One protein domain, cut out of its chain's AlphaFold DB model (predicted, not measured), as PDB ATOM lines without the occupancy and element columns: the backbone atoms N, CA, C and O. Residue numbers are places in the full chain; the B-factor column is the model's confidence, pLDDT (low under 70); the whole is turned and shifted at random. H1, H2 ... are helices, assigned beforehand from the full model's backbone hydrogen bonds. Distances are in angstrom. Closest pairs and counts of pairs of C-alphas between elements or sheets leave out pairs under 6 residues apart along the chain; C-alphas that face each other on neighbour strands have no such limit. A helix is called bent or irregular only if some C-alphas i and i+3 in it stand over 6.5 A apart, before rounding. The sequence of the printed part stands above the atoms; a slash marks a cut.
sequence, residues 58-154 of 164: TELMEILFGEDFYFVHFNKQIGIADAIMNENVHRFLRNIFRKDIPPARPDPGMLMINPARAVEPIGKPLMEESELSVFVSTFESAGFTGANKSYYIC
ATOM      1  N   THR A  58     133.940 210.546 148.374       85.88
ATOM      2  CA  THR A  58     134.783 209.343 148.450       85.88
ATOM      3  C   THR A  58     135.785 209.401 149.596       85.88
ATOM      4  O   THR A  58     135.998 208.389 150.250       85.88
ATOM      5  N   GLU A  59     136.365 210.571 149.868       89.56
ATOM      6  CA  GLU A  59     137.297 210.752 150.987       89.56
ATOM      7  C   GLU A  59     136.564 210.658 152.327       89.56
ATOM      8  O   GLU A  59     137.045 210.010 153.252       89.56
ATOM      9  N   LEU A  60     135.366 211.246 152.422       89.06
ATOM     10  CA  LEU A  60     134.535 211.127 153.618       89.06
ATOM     11  C   LEU A  60     134.151 209.664 153.886       89.06
ATOM     12  O   LEU A  60     134.256 209.195 155.018       89.06
ATOM     13  N   MET A  61     133.731 208.929 152.854       89.94
ATOM     14  CA  MET A  61     133.396 207.509 152.984       89.94
ATOM     15  C   MET A  61     134.606 206.667 153.395       89.94
ATOM     16  O   MET A  61     134.451 205.745 154.185       89.94
ATOM     17  N   GLU A  62     135.802 206.992 152.906       91.94
ATOM     18  CA  GLU A  62     137.032 206.311 153.313       91.94
ATOM     19  C   GLU A  62     137.367 206.549 154.786       91.94
ATOM     20  O   GLU A  62     137.691 205.601 155.495       91.94
ATOM     21  N   ILE A  63     137.229 207.783 155.277       92.88
ATOM     22  CA  ILE A  63     137.445 208.096 156.698       92.88
ATOM     23  C   ILE A  63     136.474 207.306 157.587       92.88
ATOM     24  O   ILE A  63     136.857 206.845 158.661       92.88
ATOM     25  N   LEU A  64     135.221 207.156 157.154       91.62
ATOM     26  CA  LEU A  64     134.170 206.520 157.951       91.62
ATOM     27  C   LEU A  64     134.170 204.989 157.860       91.62
ATOM     28  O   LEU A  64     133.870 204.324 158.850       91.62
ATOM     29  N   PHE A  65     134.469 204.433 156.685       89.94
ATOM     30  CA  PHE A  65     134.250 203.015 156.376       89.94
ATOM     31  C   PHE A  65     135.499 202.282 155.872       89.94
ATOM     32  O   PHE A  65     135.451 201.065 155.694       89.94
ATOM     33  N   GLY A  66     136.613 202.986 155.673       90.56
ATOM     34  CA  GLY A  66     137.870 202.420 155.193       90.56
ATOM     35  C   GLY A  66     137.929 202.214 153.676       90.56
ATOM     36  O   GLY A  66     136.996 202.521 152.931       90.56
ATOM     37  N   GLU A  67     139.064 201.692 153.215       89.19
ATOM     38  CA  GLU A  67     139.375 201.527 151.786       89.19
ATOM     39  C   GLU A  67     138.590 200.404 151.092       89.19
ATOM     40  O   GLU A  67     138.313 200.494 149.894       89.19
ATOM     41  N   ASP A  68     138.172 199.387 151.852       87.06
ATOM     42  CA  ASP A  68     137.371 198.259 151.358       87.06
ATOM     43  C   ASP A  68     135.901 198.629 151.119       87.06
ATOM     44  O   ASP A  68     135.142 197.864 150.510       87.06
ATOM     45  N   PHE A  69     135.467 199.811 151.568       89.25
ATOM     46  CA  PHE A  69     134.124 200.289 151.285       89.25
ATOM     47  C   PHE A  69     133.933 200.499 149.782       89.25
ATOM     48  O   PHE A  69     134.768 201.091 149.101       89.25
ATOM     49  N   TYR A  70     132.804 200.038 149.244       86.56
ATOM     50  CA  TYR A  70     132.657 199.865 147.799       86.56
ATOM     51  C   TYR A  70     132.828 201.122 146.961       86.56
ATOM     52  O   TYR A  70     133.469 201.073 145.911       86.56
ATOM     53  N   PHE A  71     132.326 202.253 147.452       86.31
ATOM     54  CA  PHE A  71     132.547 203.542 146.812       86.31
ATOM     55  C   PHE A  71     134.030 203.896 146.722       86.31
ATOM     56  O   PHE A  71     134.456 204.445 145.713       86.31
ATOM     57  N   VAL A  72     134.810 203.597 147.759       88.75
ATOM     58  CA  VAL A  72     136.244 203.896 147.805       88.75
ATOM     59  C   VAL A  72     136.992 202.927 146.901       88.75
ATOM     60  O   VAL A  72     137.747 203.360 146.030       88.75
ATOM     61  N   HIS A  73     136.706 201.631 147.025       88.44
ATOM     62  CA  HIS A  73     137.347 200.590 146.234       88.44
ATOM     63  C   HIS A  73     137.122 200.780 144.730       88.44
ATOM     64  O   HIS A  73     138.085 200.792 143.968       88.44
ATOM     65  N   PHE A  74     135.881 200.974 144.267       87.75
ATOM     66  CA  PHE A  74     135.593 201.173 142.833       87.75
ATOM     67  C   PHE A  74     136.271 202.424 142.275       87.75
ATOM     68  O   PHE A  74     136.561 202.517 141.084       87.75
ATOM     69  N   ASN A  75     136.525 203.395 143.146       84.56
ATOM     70  CA  ASN A  75     137.075 204.678 142.775       84.56
ATOM     71  C   ASN A  75     138.613 204.690 142.797       84.56
ATOM     72  O   ASN A  75     139.216 205.361 141.960       84.56
ATOM     73  N   LYS A  76     139.258 203.944 143.704       86.06
ATOM     74  CA  LYS A  76     140.724 203.824 143.796       86.06
ATOM     75  C   LYS A  76     141.295 202.658 142.985       86.06
ATOM     76  O   LYS A  76     142.354 202.811 142.385       86.06
ATOM     77  N   GLN A  77     140.596 201.525 142.930       86.69
ATOM     78  CA  GLN A  77     141.021 200.300 142.243       86.69
ATOM     79  C   GLN A  77     140.207 200.070 140.960       86.69
ATOM     80  O   GLN A  77     139.431 199.118 140.835       86.69
ATOM     81  N   ILE A  78     140.363 200.987 140.005       86.31
ATOM     82  CA  ILE A  78     139.619 200.987 138.737       86.31
ATOM     83  C   ILE A  78     139.875 199.676 137.977       86.31
ATOM     84  O   ILE A  78     141.024 199.272 137.813       86.31
ATOM     85  N   GLY A  79     138.817 199.017 137.495       88.25
ATOM     86  CA  GLY A  79     138.919 197.787 136.705       88.25
ATOM     87  C   GLY A  79     138.957 196.492 137.517       88.25
ATOM     88  O   GLY A  79     138.593 195.445 136.987       88.25
ATOM     89  N   ILE A  80     139.339 196.530 138.800       91.00
ATOM     90  CA  ILE A  80     139.469 195.308 139.616       91.00
ATOM     91  C   ILE A  80     138.102 194.677 139.887       91.00
ATOM     92  O   ILE A  80     137.901 193.491 139.634       91.00
ATOM     93  N   ALA A  81     137.143 195.472 140.369       90.25
ATOM     94  CA  ALA A  81     135.785 194.984 140.592       90.25
ATOM     95  C   ALA A  81     135.108 194.576 139.277       90.25
ATOM     96  O   ALA A  81     134.437 193.548 139.234       90.25
ATOM     97  N   ASP A  82     135.349 195.338 138.204       91.75
ATOM     98  CA  ASP A  82     134.817 195.050 136.872       91.75
ATOM     99  C   ASP A  82     135.263 193.669 136.388       91.75
ATOM    100  O   ASP A  82     134.426 192.866 135.989       91.75
ATOM    101  N   ALA A  83     136.562 193.365 136.474       93.88
ATOM    102  CA  ALA A  83     137.111 192.074 136.067       93.88
ATOM    103  C   ALA A  83     136.493 190.916 136.865       93.88
ATOM    104  O   ALA A  83     135.989 189.964 136.274       93.88
ATOM    105  N   ILE A  84     136.439 191.041 138.196       94.12
ATOM    106  CA  ILE A  84     135.882 189.999 139.074       94.12
ATOM    107  C   ILE A  84     134.401 189.740 138.760       94.12
ATOM    108  O   ILE A  84     133.968 188.586 138.732       94.12
ATOM    109  N   MET A  85     133.620 190.800 138.523       94.75
ATOM    110  CA  MET A  85     132.201 190.686 138.175       94.75
ATOM    111  C   MET A  85     132.000 190.132 136.760       94.75
ATOM    112  O   MET A  85     131.142 189.274 136.571       94.75
ATOM    113  N   ASN A  86     132.801 190.566 135.780       95.44
ATOM    114  CA  ASN A  86     132.736 190.091 134.391       95.44
ATOM    115  C   ASN A  86     133.097 188.601 134.271       95.44
ATOM    116  O   ASN A  86     132.509 187.888 133.467       95.44
ATOM    117  N   GLU A  87     134.027 188.098 135.080       96.62
ATOM    118  CA  GLU A  87     134.341 186.661 135.124       96.62
ATOM    119  C   GLU A  87     133.204 185.825 135.739       96.62
ATOM    120  O   GLU A  87     133.147 184.611 135.551       96.62
ATOM    121  N   ASN A  88     132.287 186.460 136.478       96.50
ATOM    122  CA  ASN A  88     131.274 185.792 137.293       96.50
ATOM    123  C   ASN A  88     129.868 186.394 137.112       96.50
ATOM    124  O   ASN A  88     129.103 186.420 138.074       96.50
ATOM    125  N   VAL A  89     129.508 186.859 135.905       96.81
ATOM    126  CA  VAL A  89     128.281 187.652 135.650       96.81
ATOM    127  C   VAL A  89     127.028 186.998 136.236       96.81
ATOM    128  O   VAL A  89     126.348 187.604 137.068       96.81
ATOM    129  N   HIS A  90     126.734 185.750 135.844       96.56
ATOM    130  CA  HIS A  90     125.549 185.027 136.322       96.56
ATOM    131  C   HIS A  90     125.548 184.886 137.842       96.56
ATOM    132  O   HIS A  90     124.582 185.263 138.501       96.56
ATOM    133  N   ARG A  91     126.664 184.422 138.412       96.56
ATOM    134  CA  ARG A  91     126.813 184.212 139.858       96.56
ATOM    135  C   ARG A  91     126.632 185.512 140.637       96.56
ATOM    136  O   ARG A  91     125.898 185.530 141.620       96.56
ATOM    137  N   PHE A  92     127.269 186.589 140.189       96.25
ATOM    138  CA  PHE A  92     127.164 187.902 140.806       96.25
ATOM    139  C   PHE A  92     125.711 188.383 140.819       96.25
ATOM    140  O   PHE A  92     125.171 188.654 141.892       96.25
ATOM    141  N   LEU A  93     125.050 188.410 139.657       96.25
ATOM    142  CA  LEU A  93     123.666 188.876 139.538       96.25
ATOM    143  C   LEU A  93     122.695 187.991 140.335       96.25
ATOM    144  O   LEU A  93     121.847 188.500 141.070       96.25
ATOM    145  N   ARG A  94     122.873 186.666 140.283       96.31
ATOM    146  CA  ARG A  94     122.096 185.708 141.081       96.31
ATOM    147  C   ARG A  94     122.209 185.976 142.578       96.31
ATOM    148  O   ARG A  94     121.229 185.807 143.303       96.31
ATOM    149  N   ASN A  95     123.394 186.367 143.040       95.12
ATOM    150  CA  ASN A  95     123.689 186.545 144.457       95.12
ATOM    151  C   ASN A  95     123.297 187.930 144.996       95.12
ATOM    152  O   ASN A  95     123.072 188.041 146.199       95.12
ATOM    153  N   ILE A  96     123.167 188.960 144.151       93.69
ATOM    154  CA  ILE A  96     122.676 190.283 144.585       93.69
ATOM    155  C   ILE A  96     121.144 190.389 144.555       93.69
ATOM    156  O   ILE A  96     120.562 191.094 145.377       93.69
ATOM    157  N   PHE A  97     120.464 189.662 143.662       95.56
ATOM    158  CA  PHE A  97     119.000 189.680 143.566       95.56
ATOM    159  C   PHE A  97     118.353 188.646 144.493       95.56
ATOM    160  O   PHE A  97     117.783 187.637 144.058       95.56
ATOM    161  N   ARG A  98     118.435 188.908 145.803       94.88
ATOM    162  CA  ARG A  98     117.913 188.037 146.871       94.88
ATOM    163  C   ARG A  98     116.905 188.758 147.767       94.88
ATOM    164  O   ARG A  98     116.948 189.973 147.927       94.88
ATOM    165  N   LYS A  99     116.013 187.984 148.382       95.06
ATOM    166  CA  LYS A  99     115.064 188.411 149.424       95.06
ATOM    167  C   LYS A  99     115.139 187.480 150.631       95.06
ATOM    168  O   LYS A  99     115.767 186.426 150.556       95.06
ATOM    169  N   ASP A 100     114.493 187.856 151.731       94.62
ATOM    170  CA  ASP A 100     114.511 187.104 152.995       94.62
ATOM    171  C   ASP A 100     115.946 186.857 153.516       94.62
ATOM    172  O   ASP A 100     116.271 185.776 154.010       94.62
ATOM    173  N   ILE A 101     116.836 187.845 153.353       90.56
ATOM    174  CA  ILE A 101     118.234 187.754 153.792       90.56
ATOM    175  C   ILE A 101     118.280 187.987 155.311       90.56
ATOM    176  O   ILE A 101     117.818 189.037 155.769       90.56
ATOM    177  N   PRO A 102     118.820 187.052 156.113       87.75
ATOM    178  CA  PRO A 102     118.965 187.263 157.544       87.75
ATOM    179  C   PRO A 102     119.982 188.383 157.817       87.75
ATOM    180  O   PRO A 102     120.987 188.474 157.106       87.75
ATOM    181  N   PRO A 103     119.779 189.214 158.855       86.31
ATOM    182  CA  PRO A 103     120.789 190.174 159.278       86.31
ATOM    183  C   PRO A 103     122.100 189.451 159.596       86.31
ATOM    184  O   PRO A 103     122.140 188.566 160.451       86.31
ATOM    185  N   ALA A 104     123.172 189.834 158.914       82.44
ATOM    186  CA  ALA A 104     124.496 189.263 159.094       82.44
ATOM    187  C   ALA A 104     125.528 190.381 159.211       82.44
ATOM    188  O   ALA A 104     125.324 191.496 158.720       82.44
ATOM    189  N   ARG A 105     126.649 190.083 159.874       79.06
ATOM    190  CA  ARG A 105     127.803 190.975 159.787       79.06
ATOM    191  C   ARG A 105     128.359 190.911 158.364       79.06
ATOM    192  O   ARG A 105     128.357 189.827 157.786       79.06
ATOM    193  N   PRO A 106     128.831 192.040 157.820       73.81
ATOM    194  CA  PRO A 106     129.537 192.038 156.550       73.81
ATOM    195  C   PRO A 106     130.730 191.075 156.619       73.81
ATOM    196  O   PRO A 106     131.508 191.140 157.576       73.81
ATOM    197  N   ASP A 107     130.857 190.184 155.635       78.94
ATOM    198  CA  ASP A 107     132.052 189.352 155.500       78.94
ATOM    199  C   ASP A 107     133.291 190.238 155.291       78.94
ATOM    200  O   ASP A 107     133.169 191.326 154.716       78.94
ATOM    201  N   PRO A 108     134.487 189.791 155.716       78.19
ATOM    202  CA  PRO A 108     135.724 190.510 155.444       78.19
ATOM    203  C   PRO A 108     135.931 190.790 153.950       78.19
ATOM    204  O   PRO A 108     135.510 190.021 153.078       78.19
ATOM    205  N   GLY A 109     136.644 191.876 153.664       79.69
ATOM    206  CA  GLY A 109     136.903 192.342 152.310       79.69
ATOM    207  C   GLY A 109     135.760 193.182 151.746       79.69
ATOM    208  O   GLY A 109     134.991 193.817 152.466       79.69
ATOM    209  N   MET A 110     135.675 193.215 150.421       82.31
ATOM    210  CA  MET A 110     134.873 194.202 149.717       82.31
ATOM    211  C   MET A 110     133.468 193.659 149.398       82.31
ATOM    212  O   MET A 110     133.281 192.697 148.648       82.31
ATOM    213  N   LEU A 111     132.445 194.303 149.963       82.62
ATOM    214  CA  LEU A 111     131.087 193.746 150.004       82.62
ATOM    215  C   LEU A 111     130.422 193.528 148.647       82.62
ATOM    216  O   LEU A 111     129.637 192.596 148.516       82.62
ATOM    217  N   MET A 112     130.726 194.342 147.637       85.25
ATOM    218  CA  MET A 112     130.112 194.179 146.313       85.25
ATOM    219  C   MET A 112     130.836 193.163 145.426       85.25
ATOM    220  O   MET A 112     130.257 192.747 144.432       85.25
ATOM    221  N   ILE A 113     132.054 192.721 145.752       87.94
ATOM    222  CA  ILE A 113     132.717 191.634 145.004       87.94
ATOM    223  C   ILE A 113     132.482 190.268 145.646       87.94
ATOM    224  O   ILE A 113     132.572 189.249 144.961       87.94
ATOM    225  N   ASN A 114     132.147 190.218 146.937       89.75
ATOM    226  CA  ASN A 114     131.875 188.961 147.637       89.75
ATOM    227  C   ASN A 114     130.752 188.137 146.967       89.75
ATOM    228  O   ASN A 114     130.964 186.942 146.745       89.75
ATOM    229  N   PRO A 115     129.626 188.731 146.510       91.50
ATOM    230  CA  PRO A 115     128.606 188.011 145.745       91.50
ATOM    231  C   PRO A 115     129.130 187.386 144.446       91.50
ATOM    232  O   PRO A 115     128.647 186.332 144.047       91.50
ATOM    233  N   ALA A 116     130.145 187.974 143.806       92.62
ATOM    234  CA  ALA A 116     130.765 187.407 142.608       92.62
ATOM    235  C   ALA A 116     131.666 186.196 142.916       92.62
ATOM    236  O   ALA A 116     132.023 185.456 142.007       92.62
ATOM    237  N   ARG A 117     132.031 185.963 144.183       90.31
ATOM    238  CA  ARG A 117     132.884 184.840 144.617       90.31
ATOM    239  C   ARG A 117     132.112 183.764 145.377       90.31
ATOM    240  O   ARG A 117     132.489 182.595 145.335       90.31
ATOM    241  N   ALA A 118     131.020 184.132 146.044       90.50
ATOM    242  CA  ALA A 118     130.197 183.210 146.815       90.50
ATOM    243  C   ALA A 118     129.553 182.143 145.911       90.50
ATOM    244  O   ALA A 118     128.839 182.451 144.956       90.50
ATOM    245  N   VAL A 119     129.825 180.866 146.194       89.19
ATOM    246  CA  VAL A 119     129.224 179.734 145.463       89.19
ATOM    247  C   VAL A 119     127.752 179.582 145.844       89.19
ATOM    248  O   VAL A 119     126.888 179.483 144.971       89.19
ATOM    249  N   GLU A 120     127.472 179.640 147.145       89.44
ATOM    250  CA  GLU A 120     126.131 179.474 147.686       89.44
ATOM    251  C   GLU A 120     125.455 180.833 147.934       89.44
ATOM    252  O   GLU A 120     126.043 181.698 148.590       89.44
ATOM    253  N   PRO A 121     124.229 181.048 147.423       90.50
ATOM    254  CA  PRO A 121     123.495 182.288 147.595       90.50
ATOM    255  C   PRO A 121     122.797 182.299 148.958       90.50
ATOM    256  O   PRO A 121     122.281 181.284 149.422       90.50
ATOM    257  N   ILE A 122     122.685 183.478 149.563       90.75
ATOM    258  CA  ILE A 122     121.950 183.670 150.819       90.75
ATOM    259  C   ILE A 122     120.498 184.077 150.512       90.75
ATOM    260  O   ILE A 122     120.217 184.726 149.502       90.75
ATOM    261  N   GLY A 123     119.546 183.700 151.368       93.31
ATOM    262  CA  GLY A 123     118.130 184.061 151.215       93.31
ATOM    263  C   GLY A 123     117.443 183.304 150.075       93.31
ATOM    264  O   GLY A 123     117.895 182.233 149.672       93.31
ATOM    265  N   LYS A 124     116.354 183.855 149.532       95.62
ATOM    266  CA  LYS A 124     115.595 183.305 148.391       95.62
ATOM    267  C   LYS A 124     115.776 184.163 147.134       95.62
ATOM    268  O   LYS A 124     116.051 185.354 147.276       95.62
ATOM    269  N   PRO A 125     115.607 183.608 145.918       96.56
ATOM    270  CA  PRO A 125     115.625 184.410 144.696       96.56
ATOM    271  C   PRO A 125     114.576 185.525 144.762       96.56
ATOM    272  O   PRO A 125     113.437 185.290 145.180       96.56
ATOM    273  N   LEU A 126     114.966 186.746 144.388       97.25
ATOM    274  CA  LEU A 126     114.031 187.866 144.296       97.25
ATOM    275  C   LEU A 126     113.080 187.703 143.102       97.25
ATOM    276  O   LEU A 126     111.897 188.009 143.241       97.25
ATOM    277  N   MET A 127     113.609 187.190 141.991       96.75
ATOM    278  CA  MET A 127     112.972 187.067 140.678       96.75
ATOM    279  C   MET A 127     113.157 185.654 140.108       96.75
ATOM    280  O   MET A 127     113.987 184.889 140.615       96.75
ATOM    281  N   GLU A 128     112.398 185.324 139.067       97.25
ATOM    282  CA  GLU A 128     112.508 184.050 138.353       97.25
ATOM    283  C   GLU A 128     113.775 183.997 137.485       97.25
ATOM    284  O   GLU A 128     114.320 185.020 137.063       97.25
ATOM    285  N   GLU A 129     114.237 182.788 137.155       96.44
ATOM    286  CA  GLU A 129     115.468 182.603 136.370       96.44
ATOM    287  C   GLU A 129     115.368 183.227 134.967       96.44
ATOM    288  O   GLU A 129     116.341 183.772 134.445       96.44
ATOM    289  N   SER A 130     114.175 183.219 134.365       97.38
ATOM    290  CA  SER A 130     113.938 183.871 133.075       97.38
ATOM    291  C   SER A 130     114.111 185.388 133.148       97.38
ATOM    292  O   SER A 130     114.619 185.985 132.204       97.38
ATOM    293  N   GLU A 131     113.740 186.018 134.262       97.62
ATOM    294  CA  GLU A 131     113.925 187.460 134.460       97.62
ATOM    295  C   GLU A 131     115.406 187.773 134.692       97.62
ATOM    296  O   GLU A 131     115.961 188.663 134.047       97.62
ATOM    297  N   LEU A 132     116.073 186.972 135.531       97.69
ATOM    298  CA  LEU A 132     117.510 187.082 135.776       97.69
ATOM    299  C   LEU A 132     118.324 186.963 134.477       97.69
ATOM    300  O   LEU A 132     119.271 187.724 134.275       97.69
ATOM    301  N   SER A 133     117.933 186.065 133.567       97.56
ATOM    302  CA  SER A 133     118.631 185.837 132.293       97.56
ATOM    303  C   SER A 133     118.711 187.082 131.395       97.56
ATOM    304  O   SER A 133     119.686 187.258 130.659       97.56
ATOM    305  N   VAL A 134     117.739 187.997 131.498       97.56
ATOM    306  CA  VAL A 134     117.761 189.276 130.771       97.56
ATOM    307  C   VAL A 134     118.904 190.155 131.279       97.56
ATOM    308  O   VAL A 134     119.647 190.736 130.487       97.56
ATOM    309  N   PHE A 135     119.105 190.211 132.597       96.69
ATOM    310  CA  PHE A 135     120.220 190.955 133.183       96.69
ATOM    311  C   PHE A 135     121.555 190.302 132.840       96.69
ATOM    312  O   PHE A 135     122.482 190.993 132.429       96.69
ATOM    313  N   VAL A 136     121.639 188.977 132.963       97.50
ATOM    314  CA  VAL A 136     122.865 188.222 132.677       97.50
ATOM    315  C   VAL A 136     123.312 188.444 131.238       97.50
ATOM    316  O   VAL A 136     124.416 188.933 131.035       97.50
ATOM    317  N   SER A 137     122.436 188.215 130.257       97.69
ATOM    318  CA  SER A 137     122.777 188.419 128.841       97.69
ATOM    319  C   SER A 137     123.189 189.862 128.528       97.69
ATOM    320  O   SER A 137     124.124 190.096 127.760       97.69
ATOM    321  N   THR A 138     122.547 190.845 129.167       96.31
ATOM    322  CA  THR A 138     122.910 192.260 129.014       96.31
ATOM    323  C   THR A 138     124.320 192.538 129.544       96.31
ATOM    324  O   THR A 138     125.126 193.159 128.850       96.31
ATOM    325  N   PHE A 139     124.648 192.068 130.752       95.62
ATOM    326  CA  PHE A 139     125.962 192.296 131.365       95.62
ATOM    327  C   PHE A 139     127.072 191.426 130.764       95.62
ATOM    328  O   PHE A 139     128.216 191.866 130.740       95.62
ATOM    329  N   GLU A 140     126.761 190.254 130.214       96.50
ATOM    330  CA  GLU A 140     127.715 189.460 129.428       96.50
ATOM    331  C   GLU A 140     128.121 190.186 128.139       96.50
ATOM    332  O   GLU A 140     129.289 190.161 127.759       96.50
ATOM    333  N   SER A 141     127.181 190.881 127.488       95.62
ATOM    334  CA  SER A 141     127.472 191.646 126.273       95.62
ATOM    335  C   SER A 141     128.138 192.998 126.544       95.62
ATOM    336  O   SER A 141     128.958 193.434 125.739       95.62
ATOM    337  N   ALA A 142     127.740 193.705 127.605       92.81
ATOM    338  CA  ALA A 142     128.161 195.089 127.855       92.81
ATOM    339  C   ALA A 142     129.293 195.220 128.891       92.81
ATOM    340  O   ALA A 142     130.026 196.212 128.885       92.81
ATOM    341  N   GLY A 143     129.436 194.237 129.782       93.44
ATOM    342  CA  GLY A 143     130.315 194.285 130.946       93.44
ATOM    343  C   GLY A 143     129.877 195.283 132.029       93.44
ATOM    344  O   GLY A 143     128.949 196.079 131.860       93.44
ATOM    345  N   PHE A 144     130.574 195.269 133.168       91.50
ATOM    346  CA  PHE A 144     130.269 196.140 134.319       91.50
ATOM    347  C   PHE A 144     130.951 197.519 134.288       91.50
ATOM    348  O   PHE A 144     130.494 198.446 134.962       91.50
ATOM    349  N   THR A 145     131.987 197.701 133.464       88.62
ATOM    350  CA  THR A 145     132.816 198.920 133.451       88.62
ATOM    351  C   THR A 145     132.004 200.189 133.198       88.62
ATOM    352  O   THR A 145     132.237 201.212 133.841       88.62
ATOM    353  N   GLY A 146     131.037 200.144 132.274       82.62
ATOM    354  CA  GLY A 146     130.192 201.297 131.954       82.62
ATOM    355  C   GLY A 146     129.364 201.759 133.155       82.62
ATOM    356  O   GLY A 146     129.337 202.954 133.464       82.62
ATOM    357  N   ALA A 147     128.757 200.809 133.870       78.62
ATOM    358  CA  ALA A 147     127.993 201.079 135.083       78.62
ATOM    359  C   ALA A 147     128.904 201.596 136.208       78.62
ATOM    360  O   ALA A 147     128.634 202.644 136.796       78.62
ATOM    361  N   ASN A 148     130.033 200.933 136.464       79.25
ATOM    362  CA  ASN A 148     130.898 201.299 137.582       79.25
ATOM    363  C   ASN A 148     131.612 202.644 137.364       79.25
ATOM    364  O   ASN A 148     131.637 203.494 138.257       79.25
ATOM    365  N   LYS A 149     132.127 202.897 136.157       73.25
ATOM    366  CA  LYS A 149     132.845 204.138 135.832       73.25
ATOM    367  C   LYS A 149     131.929 205.362 135.826       73.25
ATOM    368  O   LYS A 149     132.285 206.395 136.396       73.25
ATOM    369  N   SER A 150     130.749 205.252 135.218       60.88
ATOM    370  CA  SER A 150     129.831 206.392 135.072       60.88
ATOM    371  C   SER A 150     129.288 206.876 136.413       60.88
ATOM    372  O   SER A 150     129.164 208.080 136.632       60.88
ATOM    373  N   TYR A 151     129.006 205.954 137.329       61.25
ATOM    374  CA  TYR A 151     128.337 206.288 138.580       61.25
ATOM    375  C   TYR A 151     129.313 206.507 139.735       61.25
ATOM    376  O   TYR A 151     129.280 207.546 140.390       61.25
ATOM    377  N   TYR A 152     130.261 205.592 139.938       61.16
ATOM    378  CA  TYR A 152     131.131 205.648 141.112       61.16
ATOM    379  C   TYR A 152     132.367 206.510 140.909       61.16
ATOM    380  O   TYR A 152     132.867 207.070 141.880       61.16
ATOM    381  N   ILE A 153     132.867 206.636 139.677       59.94
ATOM    382  CA  ILE A 153     134.109 207.369 139.392       59.94
ATOM    383  C   ILE A 153     133.800 208.808 138.994       59.94
ATOM    384  O   ILE A 153     134.295 209.749 139.613       59.94
ATOM    385  N   CYS A 154     132.958 208.982 137.981       58.75
ATOM    386  CA  CYS A 154     132.669 210.288 137.402       58.75
ATOM    387  C   CYS A 154     131.877 211.193 138.339       58.75
ATOM    388  O   CYS A 154     132.275 212.325 138.615       58.75
TER     389      CYS A 154
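Overview. This is residues 58 to 154 of the 164 residues of the protein "Alpha/beta fold hydrolase" of Sphingobacterium multivorum (UniProt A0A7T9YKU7). Seven mostly short helices form two groups, H1, H2 and H7 toward one end of the long axis and H4, H5 and H6 toward the other, with H3 bridging between the groups. A long loop, residues 97 to 113, runs out from H4 and folds back to H5, and a tight turn joins H6 to H7, which packs crosswise on H2. The printed part has 97 residues, with seven named helices in the order H1 to H7, no named strand and the class all helix. It is compact, with a radius of gyration of the C-alphas of 14.0 A, and only just flat, spanning 40 by 33 by 18 A.

Arrangement. The longest helix, H6, residues 129 to 142, touches H4, residues 89 to 96, at a steep tilt of 53 degrees, opposite ways; the closest C-alphas are those of His 90 and Val 136, 5.5 A apart. H4 also touches H5, residues 114 to 117, with the C-alphas of Phe 92 and Ala 116 closest at 4.1 A. H3, residues 80 to 86, is close to but not clearly touching H5, with the C-alphas of Met 85 and Ala 116 closest at 5.7 A. H3 is likewise close to but not clearly touching H7, residues 145 to 154, where the C-alphas of Asp 82 and Thr 145 are closest at 5.5 A. H7 touches H2, residues 70 to 76, about perpendicular at 86 degrees, with the C-alphas of Asn 75 and Ile 153 closest at 5.2 A. H2 touches H1, residues 58 to 65, at a steep tilt of 48 degrees, opposite ways; the C-alphas of Thr 58 and Val 72 are closest at 5.7 A. The helix packing is mostly crossed, the touching helices standing at no shallow tilt in H1 with H2, H2 with H7 and H4 with H6. H1 and H6 are apart, and H6 and H7 meet only through their link. Every O i to N i+4 pair is within hydrogen-bond range in H1, H2, H3 and H4, against 8 of 10 in H6 and 5 of 6 in H7, while H5 is too short for such a pair.

Along the chain. H6 measures 19.7 A from C-alpha 129 at (115.468, 182.603, 136.370) to C-alpha 142 at (128.161, 195.089, 127.855). H7 measures 12.0 A and ends at C-alpha 154, (132.669, 210.288, 137.402); it is neither bent nor irregular, but only just, as C-alphas 150 and 153 are 6.2 A apart. H4 measures 10.9 A, and H1 begins at C-alpha 58, (134.783, 209.343, 148.450). Residues 98 to 99 pair with residues 124 to 125, antiparallel.

Size, cuts and confidence. The two C-alphas farthest apart are those of Ile 63 and Ser 130, 41.2 A. The printed part has no cut; the links from H4 to H5 and from H5 to H6 are long, with 17 and 11 residues. The mean pLDDT of the printed part is 89.1, and residues 150 to 154 of the model are under 70.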